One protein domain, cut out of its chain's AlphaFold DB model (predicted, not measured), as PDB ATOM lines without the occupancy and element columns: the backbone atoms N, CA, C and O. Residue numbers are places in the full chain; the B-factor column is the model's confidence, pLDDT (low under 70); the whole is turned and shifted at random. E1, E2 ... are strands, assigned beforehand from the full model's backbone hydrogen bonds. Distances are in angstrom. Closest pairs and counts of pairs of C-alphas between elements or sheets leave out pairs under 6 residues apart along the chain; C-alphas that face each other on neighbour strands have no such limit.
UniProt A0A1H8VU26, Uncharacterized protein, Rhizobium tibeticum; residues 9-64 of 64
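This is residues 9 to 64 of the 64 residues of an uncharacterized protein of Rhizobium tibeticum (UniProt A0A1H8VU26). There is little regular structure here: one long, bent hairpin of two strands, E1 and E2, makes the backbone of the domain, and two long loops hang from its ends. Residues 24 to 30 and 49 to 55 stick out of these loops. The printed part has 56 residues, of which 18 lie in E1 and E2, an antiparallel pair; the class is all strand, with no named helix. The whole is loose, with a radius of gyration of the C-alphas of 14.5 A, and elongated, spanning 39 by 25 by 18 A.

Look first at E1, residues 11 to 19, then at E2, residues 34 to 42: they form a hairpin, antiparallel at 153 degrees. N 11 and O 42 are within hydrogen-bond range at 3.0 A, and N 19 and O 34 at 2.8 A. E1 bends by 60 degrees at residue 14, and E2 by 64 degrees at residue 37.

Find C-alpha 11 at (-33.391, 0.147, 33.514); from there E1 runs 22.9 A to C-alpha 19. E2 runs 23.1 A from C-alpha 34 to C-alpha 42 at (-29.612, 3.433, 33.430).

The C-alphas farthest apart, of Val 9 and Val 26, are 40.6 A apart. The link from E1 to E2, 14 residues, is long; residues 43 to 64 hold no named element. The printed part has no cut, and residue 64 alone has pLDDT under 70.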
ATOM      1  N   VAL A   9     -34.973   0.619  25.844       93.56
ATOM      2  CA  VAL A   9     -35.514   0.296  27.164       93.56
ATOM      3  C   VAL A   9     -34.528   0.746  28.249       93.56
ATOM      4  O   VAL A   9     -33.423   0.198  28.319       93.56
ATOM      5  N   PRO A  10     -34.880   1.724  29.107       93.81
ATOM      6  CA  PRO A  10     -34.073   2.052  30.273       93.81
ATOM      7  C   PRO A  10     -34.263   1.013  31.381       93.81
ATOM      8  O   PRO A  10     -35.303   0.360  31.473       93.81
ATOM      9  N   ILE A  11     -33.285   0.929  32.279       95.62
ATOM     10  CA  ILE A  11     -33.391   0.147  33.514       95.62
ATOM     11  C   ILE A  11     -33.491   1.115  34.689       95.62
ATOM     12  O   ILE A  11     -32.617   1.949  34.897       95.62
ATOM     13  N   ASP A  12     -34.555   0.985  35.468       96.19
ATOM     14  CA  ASP A  12     -34.825   1.795  36.651       96.19
ATOM     15  C   ASP A  12     -34.636   0.922  37.906       96.19
ATOM     16  O   ASP A  12     -35.323  -0.089  38.046       96.19
ATOM     17  N   LEU A  13     -33.748   1.302  38.831       96.25
ATOM     18  CA  LEU A  13     -33.453   0.528  40.049       96.25
ATOM     19  C   LEU A  13     -33.539   1.389  41.318       96.25
ATOM     20  O   LEU A  13     -33.092   2.541  41.298       96.25
ATOM     21  N   PRO A  14     -34.074   0.854  42.434       97.19
ATOM     22  CA  PRO A  14     -33.864   1.458  43.742       97.19
ATOM     23  C   PRO A  14     -32.378   1.363  44.104       97.19
ATOM     24  O   PRO A  14     -31.748   0.326  43.906       97.19
ATOM     25  N   VAL A  15     -31.815   2.453  44.612       97.00
ATOM     26  CA  VAL A  15     -30.409   2.549  45.019       97.00
ATOM     27  C   VAL A  15     -30.289   3.360  46.303       97.00
ATOM     28  O   VAL A  15     -31.208   4.088  46.681       97.00
ATOM     29  N   GLU A  16     -29.126   3.297  46.937       96.56
ATOM     30  CA  GLU A  16     -28.737   4.258  47.961       96.56
ATOM     31  C   GLU A  16     -27.813   5.321  47.365       96.56
ATOM     32  O   GLU A  16     -26.894   5.013  46.603       96.56
ATOM     33  N   ARG A  17     -28.039   6.584  47.727       95.62
ATOM     34  CA  ARG A  17     -27.160   7.701  47.380       95.62
ATOM     35  C   ARG A  17     -26.515   8.252  48.642       95.62
ATOM     36  O   ARG A  17     -27.215   8.554  49.606       95.62
ATOM     37  N   GLU A  18     -25.196   8.408  48.613       95.00
ATOM     38  CA  GLU A  18     -24.468   9.097  49.677       95.00
ATOM     39  C   GLU A  18     -24.862  10.581  49.715       95.00
ATOM     40  O   GLU A  18     -24.872  11.273  48.692       95.00
ATOM     41  N   ASP A  19     -25.208  11.060  50.904       94.38
ATOM     42  CA  ASP A  19     -25.489  12.456  51.185       94.38
ATOM     43  C   ASP A  19     -24.205  13.176  51.601       94.38
ATOM     44  O   ASP A  19     -23.514  12.805  52.554       94.38
ATOM     45  N   THR A  20     -23.893  14.230  50.858       90.81
ATOM     46  CA  THR A  20     -22.703  15.063  51.044       90.81
ATOM     47  C   THR A  20     -23.042  16.449  51.587       90.81
ATOM     48  O   THR A  20     -22.138  17.257  51.796       90.81
ATOM     49  N   ALA A  21     -24.314  16.738  51.891       91.12
ATOM     50  CA  ALA A  21     -24.734  18.040  52.413       91.12
ATOM     51  C   ALA A  21     -24.039  18.400  53.741       91.12
ATOM     52  O   ALA A  21     -23.765  19.572  53.997       91.12
ATOM     53  N   ASN A  22     -23.706  17.400  54.564       89.44
ATOM     54  CA  ASN A  22     -23.013  17.575  55.844       89.44
ATOM     55  C   ASN A  22     -21.471  17.493  55.746       89.44
ATOM     56  O   ASN A  22     -20.797  17.458  56.774       89.44
ATOM     57  N   TRP A  23     -20.891  17.444  54.539       89.81
ATOM     58  CA  TRP A  23     -19.445  17.242  54.352       89.81
ATOM     59  C   TRP A  23     -18.603  18.480  54.715       89.81
ATOM     60  O   TRP A  23     -17.459  18.367  55.153       89.81
ATOM     61  N   GLY A  24     -19.171  19.681  54.576       89.44
ATOM     62  CA  GLY A  24     -18.474  20.934  54.874       89.44
ATOM     63  C   GLY A  24     -17.304  21.207  53.916       89.44
ATOM     64  O   GLY A  24     -17.425  21.009  52.712       89.44
ATOM     65  N   LYS A  25     -16.179  21.715  54.442       93.12
ATOM     66  CA  LYS A  25     -14.986  22.110  53.653       93.12
ATOM     67  C   LYS A  25     -13.766  21.201  53.854       93.12
ATOM     68  O   LYS A  25     -12.706  21.481  53.299       93.12
ATOM     69  N   VAL A  26     -13.877  20.165  54.685       93.50
ATOM     70  CA  VAL A  26     -12.757  19.257  54.961       93.50
ATOM     71  C   VAL A  26     -12.632  18.214  53.854       93.50
ATOM     72  O   VAL A  26     -13.633  17.730  53.332       93.50
ATOM     73  N   LEU A  27     -11.399  17.852  53.495       93.62
ATOM     74  CA  LEU A  27     -11.159  16.854  52.447       93.62
ATOM     75  C   LEU A  27     -11.344  15.414  52.955       93.62
ATOM     76  O   LEU A  27     -11.789  14.550  52.207       93.62
ATOM     77  N   TYR A  28     -11.037  15.164  54.231       94.38
ATOM     78  CA  TYR A  28     -11.069  13.832  54.834       94.38
ATOM     79  C   TYR A  28     -11.835  13.842  56.158       94.38
ATOM     80  O   TYR A  28     -11.693  14.775  56.950       94.38
ATOM     81  N   ARG A  29     -12.600  12.774  56.417       92.50
ATOM     82  CA  ARG A  29     -13.273  12.496  57.695       92.50
ATOM     83  C   ARG A  29     -13.273  10.998  57.999       92.50
ATOM     84  O   ARG A  29     -13.002  10.194  57.108       92.50
ATOM     85  N   LYS A  30     -13.552  10.631  59.252       93.50
ATOM     86  CA  LYS A  30     -13.618   9.223  59.682       93.50
ATOM     87  C   LYS A  30     -15.021   8.645  59.543       93.50
ATOM     88  O   LYS A  30     -15.173   7.451  59.310       93.50
ATOM     89  N   GLU A  31     -16.032   9.485  59.704       92.12
ATOM     90  CA  GLU A  31     -17.430   9.100  59.658       92.12
ATOM     91  C   GLU A  31     -17.844   8.787  58.208       92.12
ATOM     92  O   GLU A  31     -17.557   9.575  57.296       92.12
ATOM     93  N   PRO A  32     -18.524   7.654  57.963       90.00
ATOM     94  CA  PRO A  32     -19.055   7.354  56.640       90.00
ATOM     95  C   PRO A  32     -20.108   8.391  56.226       90.00
ATOM     96  O   PRO A  32     -20.728   9.043  57.064       90.00
ATOM     97  N   ALA A  33     -20.321   8.544  54.917       92.12
ATOM     98  CA  ALA A  33     -21.445   9.332  54.429       92.12
ATOM     99  C   ALA A  33     -22.779   8.699  54.815       92.12
ATOM    100  O   ALA A  33     -22.957   7.482  54.722       92.12
ATOM    101  N   GLU A  34     -23.715   9.552  55.229       93.62
ATOM    102  CA  GLU A  34     -25.112   9.164  55.364       93.62
ATOM    103  C   GLU A  34     -25.637   8.712  54.002       93.62
ATOM    104  O   GLU A  34     -25.201   9.205  52.962       93.62
ATOM    105  N   ARG A  35     -26.573   7.765  53.995       94.44
ATOM    106  CA  ARG A  35     -27.178   7.250  52.768       94.44
ATOM    107  C   ARG A  35     -28.665   7.533  52.761       94.44
ATOM    108  O   ARG A  35     -29.326   7.467  53.796       94.44
ATOM    109  N   ARG A  36     -29.189   7.860  51.584       96.19
ATOM    110  CA  ARG A  36     -30.612   8.112  51.365       96.19
ATOM    111  C   ARG A  36     -31.134   7.237  50.226       96.19
ATOM    112  O   ARG A  36     -30.435   7.107  49.214       96.19
ATOM    113  N   PRO A  37     -32.354   6.684  50.337       97.06
ATOM    114  CA  PRO A  37     -32.997   5.991  49.230       97.06
ATOM    115  C   PRO A  37     -33.138   6.903  48.010       97.06
ATOM    116  O   PRO A  37     -33.520   8.071  48.122       97.06
ATOM    117  N   ALA A  38     -32.851   6.363  46.834       96.94
ATOM    118  CA  ALA A  38     -32.985   7.037  45.554       96.94
ATOM    119  C   ALA A  38     -33.390   6.038  44.460       96.94
ATOM    120  O   ALA A  38     -33.459   4.828  44.674       96.94
ATOM    121  N   LYS A  39     -33.665   6.559  43.264       97.50
ATOM    122  CA  LYS A  39     -33.937   5.763  42.067       97.50
ATOM    123  C   LYS A  39     -32.915   6.119  40.995       97.50
ATOM    124  O   LYS A  39     -32.848   7.277  40.583       97.50
ATOM    125  N   ALA A  40     -32.133   5.143  40.552       95.94
ATOM    126  CA  ALA A  40     -31.214   5.299  39.432       95.94
ATOM    127  C   ALA A  40     -31.893   4.862  38.132       95.94
ATOM    128  O   ALA A  40     -32.588   3.846  38.105       95.94
ATOM    129  N   ARG A  41     -31.666   5.626  37.060       94.75
ATOM    130  CA  ARG A  41     -32.070   5.283  35.694       94.75
ATOM    131  C   ARG A  41     -30.827   5.054  34.846       94.75
ATOM    132  O   ARG A  41     -30.044   5.979  34.641       94.75
ATOM    133  N   PHE A  42     -30.688   3.849  34.317       95.06
ATOM    134  CA  PHE A  42     -29.612   3.433  33.430       95.06
ATOM    135  C   PHE A  42     -30.100   3.414  31.985       95.06
ATOM    136  O   PHE A  42     -31.194   2.926  31.690       95.06
ATOM    137  N   ALA A  43     -29.275   3.940  31.086       93.88
ATOM    138  CA  ALA A  43     -29.480   3.853  29.648       93.88
ATOM    139  C   ALA A  43     -28.546   2.787  29.052       93.88
ATOM    140  O   ALA A  43     -27.482   2.523  29.620       93.88
ATOM    141  N   PRO A  44     -28.898   2.192  27.901       94.25
ATOM    142  CA  PRO A  44     -27.971   1.360  27.149       94.25
ATOM    143  C   PRO A  44     -26.674   2.104  26.851       94.25
ATOM    144  O   PRO A  44     -26.699   3.257  26.420       94.25
ATOM    145  N   TYR A  45     -25.541   1.429  27.045       94.62
ATOM    146  CA  TYR A  45     -24.236   2.078  26.953       94.62
ATOM    147  C   TYR A  45     -24.000   2.739  25.594       94.62
ATOM    148  O   TYR A  45     -23.511   3.854  25.555       94.62
ATOM    149  N   TYR A  46     -24.420   2.127  24.482       91.69
ATOM    150  CA  TYR A  46     -24.228   2.699  23.142       91.69
ATOM    151  C   TYR A  46     -24.970   4.031  22.905       91.69
ATOM    152  O   TYR A  46     -24.678   4.714  21.928       91.69
ATOM    153  N   LEU A  47     -25.916   4.405  23.774       93.06
ATOM    154  CA  LEU A  47     -26.637   5.680  23.714       93.06
ATOM    155  C   LEU A  47     -26.021   6.763  24.600       93.06
ATOM    156  O   LEU A  47     -26.527   7.888  24.618       93.06
ATOM    157  N   TRP A  48     -24.957   6.459  25.346       90.38
ATOM    158  CA  TRP A  48     -24.281   7.467  26.156       90.38
ATOM    159  C   TRP A  48     -23.774   8.625  25.278       90.38
ATOM    160  O   TRP A  48     -23.495   8.438  24.098       90.38
ATOM    161  N   ASP A  49     -23.730   9.829  25.852       91.69
ATOM    162  CA  ASP A  49     -23.282  11.070  25.193       91.69
ATOM    163  C   ASP A  49     -24.126  11.567  23.995       91.69
ATOM    164  O   ASP A  49     -23.721  12.448  23.248       91.69
ATOM    165  N   ASN A  50     -25.354  11.060  23.836       92.06
ATOM    166  CA  ASN A  50     -26.320  11.567  22.847       92.06
ATOM    167  C   ASN A  50     -27.358  12.538  23.455       92.06
ATOM    168  O   ASN A  50     -28.392  12.819  22.851       92.06
ATOM    169  N   ARG A  51     -27.115  13.020  24.681       90.06
ATOM    170  CA  ARG A  51     -27.962  13.977  25.424       90.06
ATOM    171  C   ARG A  51     -27.095  15.126  25.956       90.06
ATOM    172  O   ARG A  51     -25.947  15.268  25.555       90.06
ATOM    173  N   ALA A  52     -27.637  15.959  26.848       90.94
ATOM    174  CA  ALA A  52     -26.853  16.999  27.512       90.94
ATOM    175  C   ALA A  52     -25.615  16.411  28.220       90.94
ATOM    176  O   ALA A  52     -25.691  15.333  28.812       90.94
ATOM    177  N   THR A  53     -24.500  17.143  28.166       93.69
ATOM    178  CA  THR A  53     -23.221  16.755  28.774       93.69
ATOM    179  C   THR A  53     -23.371  16.452  30.268       93.69
ATOM    180  O   THR A  53     -24.031  17.195  30.996       93.69
ATOM    181  N   GLY A  54     -22.719  15.384  30.734       93.50
ATOM    182  CA  GLY A  54     -22.747  14.960  32.131       93.50
ATOM    183  C   GLY A  54     -21.790  13.806  32.431       93.50
ATOM    184  O   GLY A  54     -21.104  13.295  31.549       93.50
ATOM    185  N   GLU A  55     -21.745  13.408  33.701       94.69
ATOM    186  CA  GLU A  55     -20.929  12.289  34.180       94.69
ATOM    187  C   GLU A  55     -21.458  10.938  33.665       94.69
ATOM    188  O   GLU A  55     -22.658  10.766  33.440       94.69
ATOM    189  N   THR A  56     -20.566   9.953  33.515       95.25
ATOM    190  CA  THR A  56     -20.935   8.585  33.131       95.25
ATOM    191  C   THR A  56     -20.097   7.550  33.872       95.25
ATOM    192  O   THR A  56     -18.901   7.742  34.093       95.25
ATOM    193  N   LEU A  57     -20.723   6.431  34.228       96.19
ATOM    194  CA  LEU A  57     -20.078   5.251  34.794       96.19
ATOM    195  C   LEU A  57     -20.802   4.006  34.275       96.19
ATOM    196  O   LEU A  57     -22.029   3.970  34.236       96.19
ATOM    197  N   VAL A  58     -20.039   2.976  33.903       96.56
ATOM    198  CA  VAL A  58     -20.593   1.655  33.544       96.56
ATOM    199  C   VAL A  58     -20.672   0.765  34.777       96.56
ATOM    200  O   VAL A  58     -21.693   0.141  35.050       96.56
ATOM    201  N   TRP A  59     -19.590   0.736  35.550       96.69
ATOM    202  CA  TRP A  59     -19.519  -0.029  36.783       96.69
ATOM    203  C   TRP A  59     -19.954   0.843  37.950       96.69
ATOM    204  O   TRP A  59     -19.330   1.861  38.247       96.69
ATOM    205  N   VAL A  60     -21.026   0.421  38.612       95.25
ATOM    206  CA  VAL A  60     -21.542   1.063  39.819       95.25
ATOM    207  C   VAL A  60     -21.229   0.179  41.014       95.25
ATOM    208  O   VAL A  60     -21.279  -1.048  40.931       95.25
ATOM    209  N   LYS A  61     -20.887   0.814  42.136       94.25
ATOM    210  CA  LYS A  61     -20.653   0.125  43.401       94.25
ATOM    211  C   LYS A  61     -21.915  -0.632  43.813       94.25
ATOM    212  O   LYS A  61     -22.972  -0.028  43.977       94.25
ATOM    213  N   THR A  62     -21.779  -1.934  44.019       90.31
ATOM    214  CA  THR A  62     -22.788  -2.742  44.703       90.31
ATOM    215  C   THR A  62     -22.532  -2.707  46.204       90.31
ATOM    216  O   THR A  62     -21.431  -2.369  46.659       90.31
ATOM    217  N   GLU A  63     -23.531  -3.090  46.990       81.31
ATOM    218  CA  GLU A  63     -23.263  -3.497  48.367       81.31
ATOM    219  C   GLU A  63     -22.306  -4.702  48.378       81.31
ATOM    220  O   GLU A  63     -22.215  -5.454  47.399       81.31
ATOM    221  N   LYS A  64     -21.533  -4.814  49.458       55.31
ATOM    222  CA  LYS A  64     -20.712  -5.983  49.774       55.31
ATOM    223  C   LYS A  64     -21.417  -6.793  50.842       55.31
ATOM    224  O   LYS A  64     -21.959  -6.141  51.760       55.31
TER     225      LYS A  64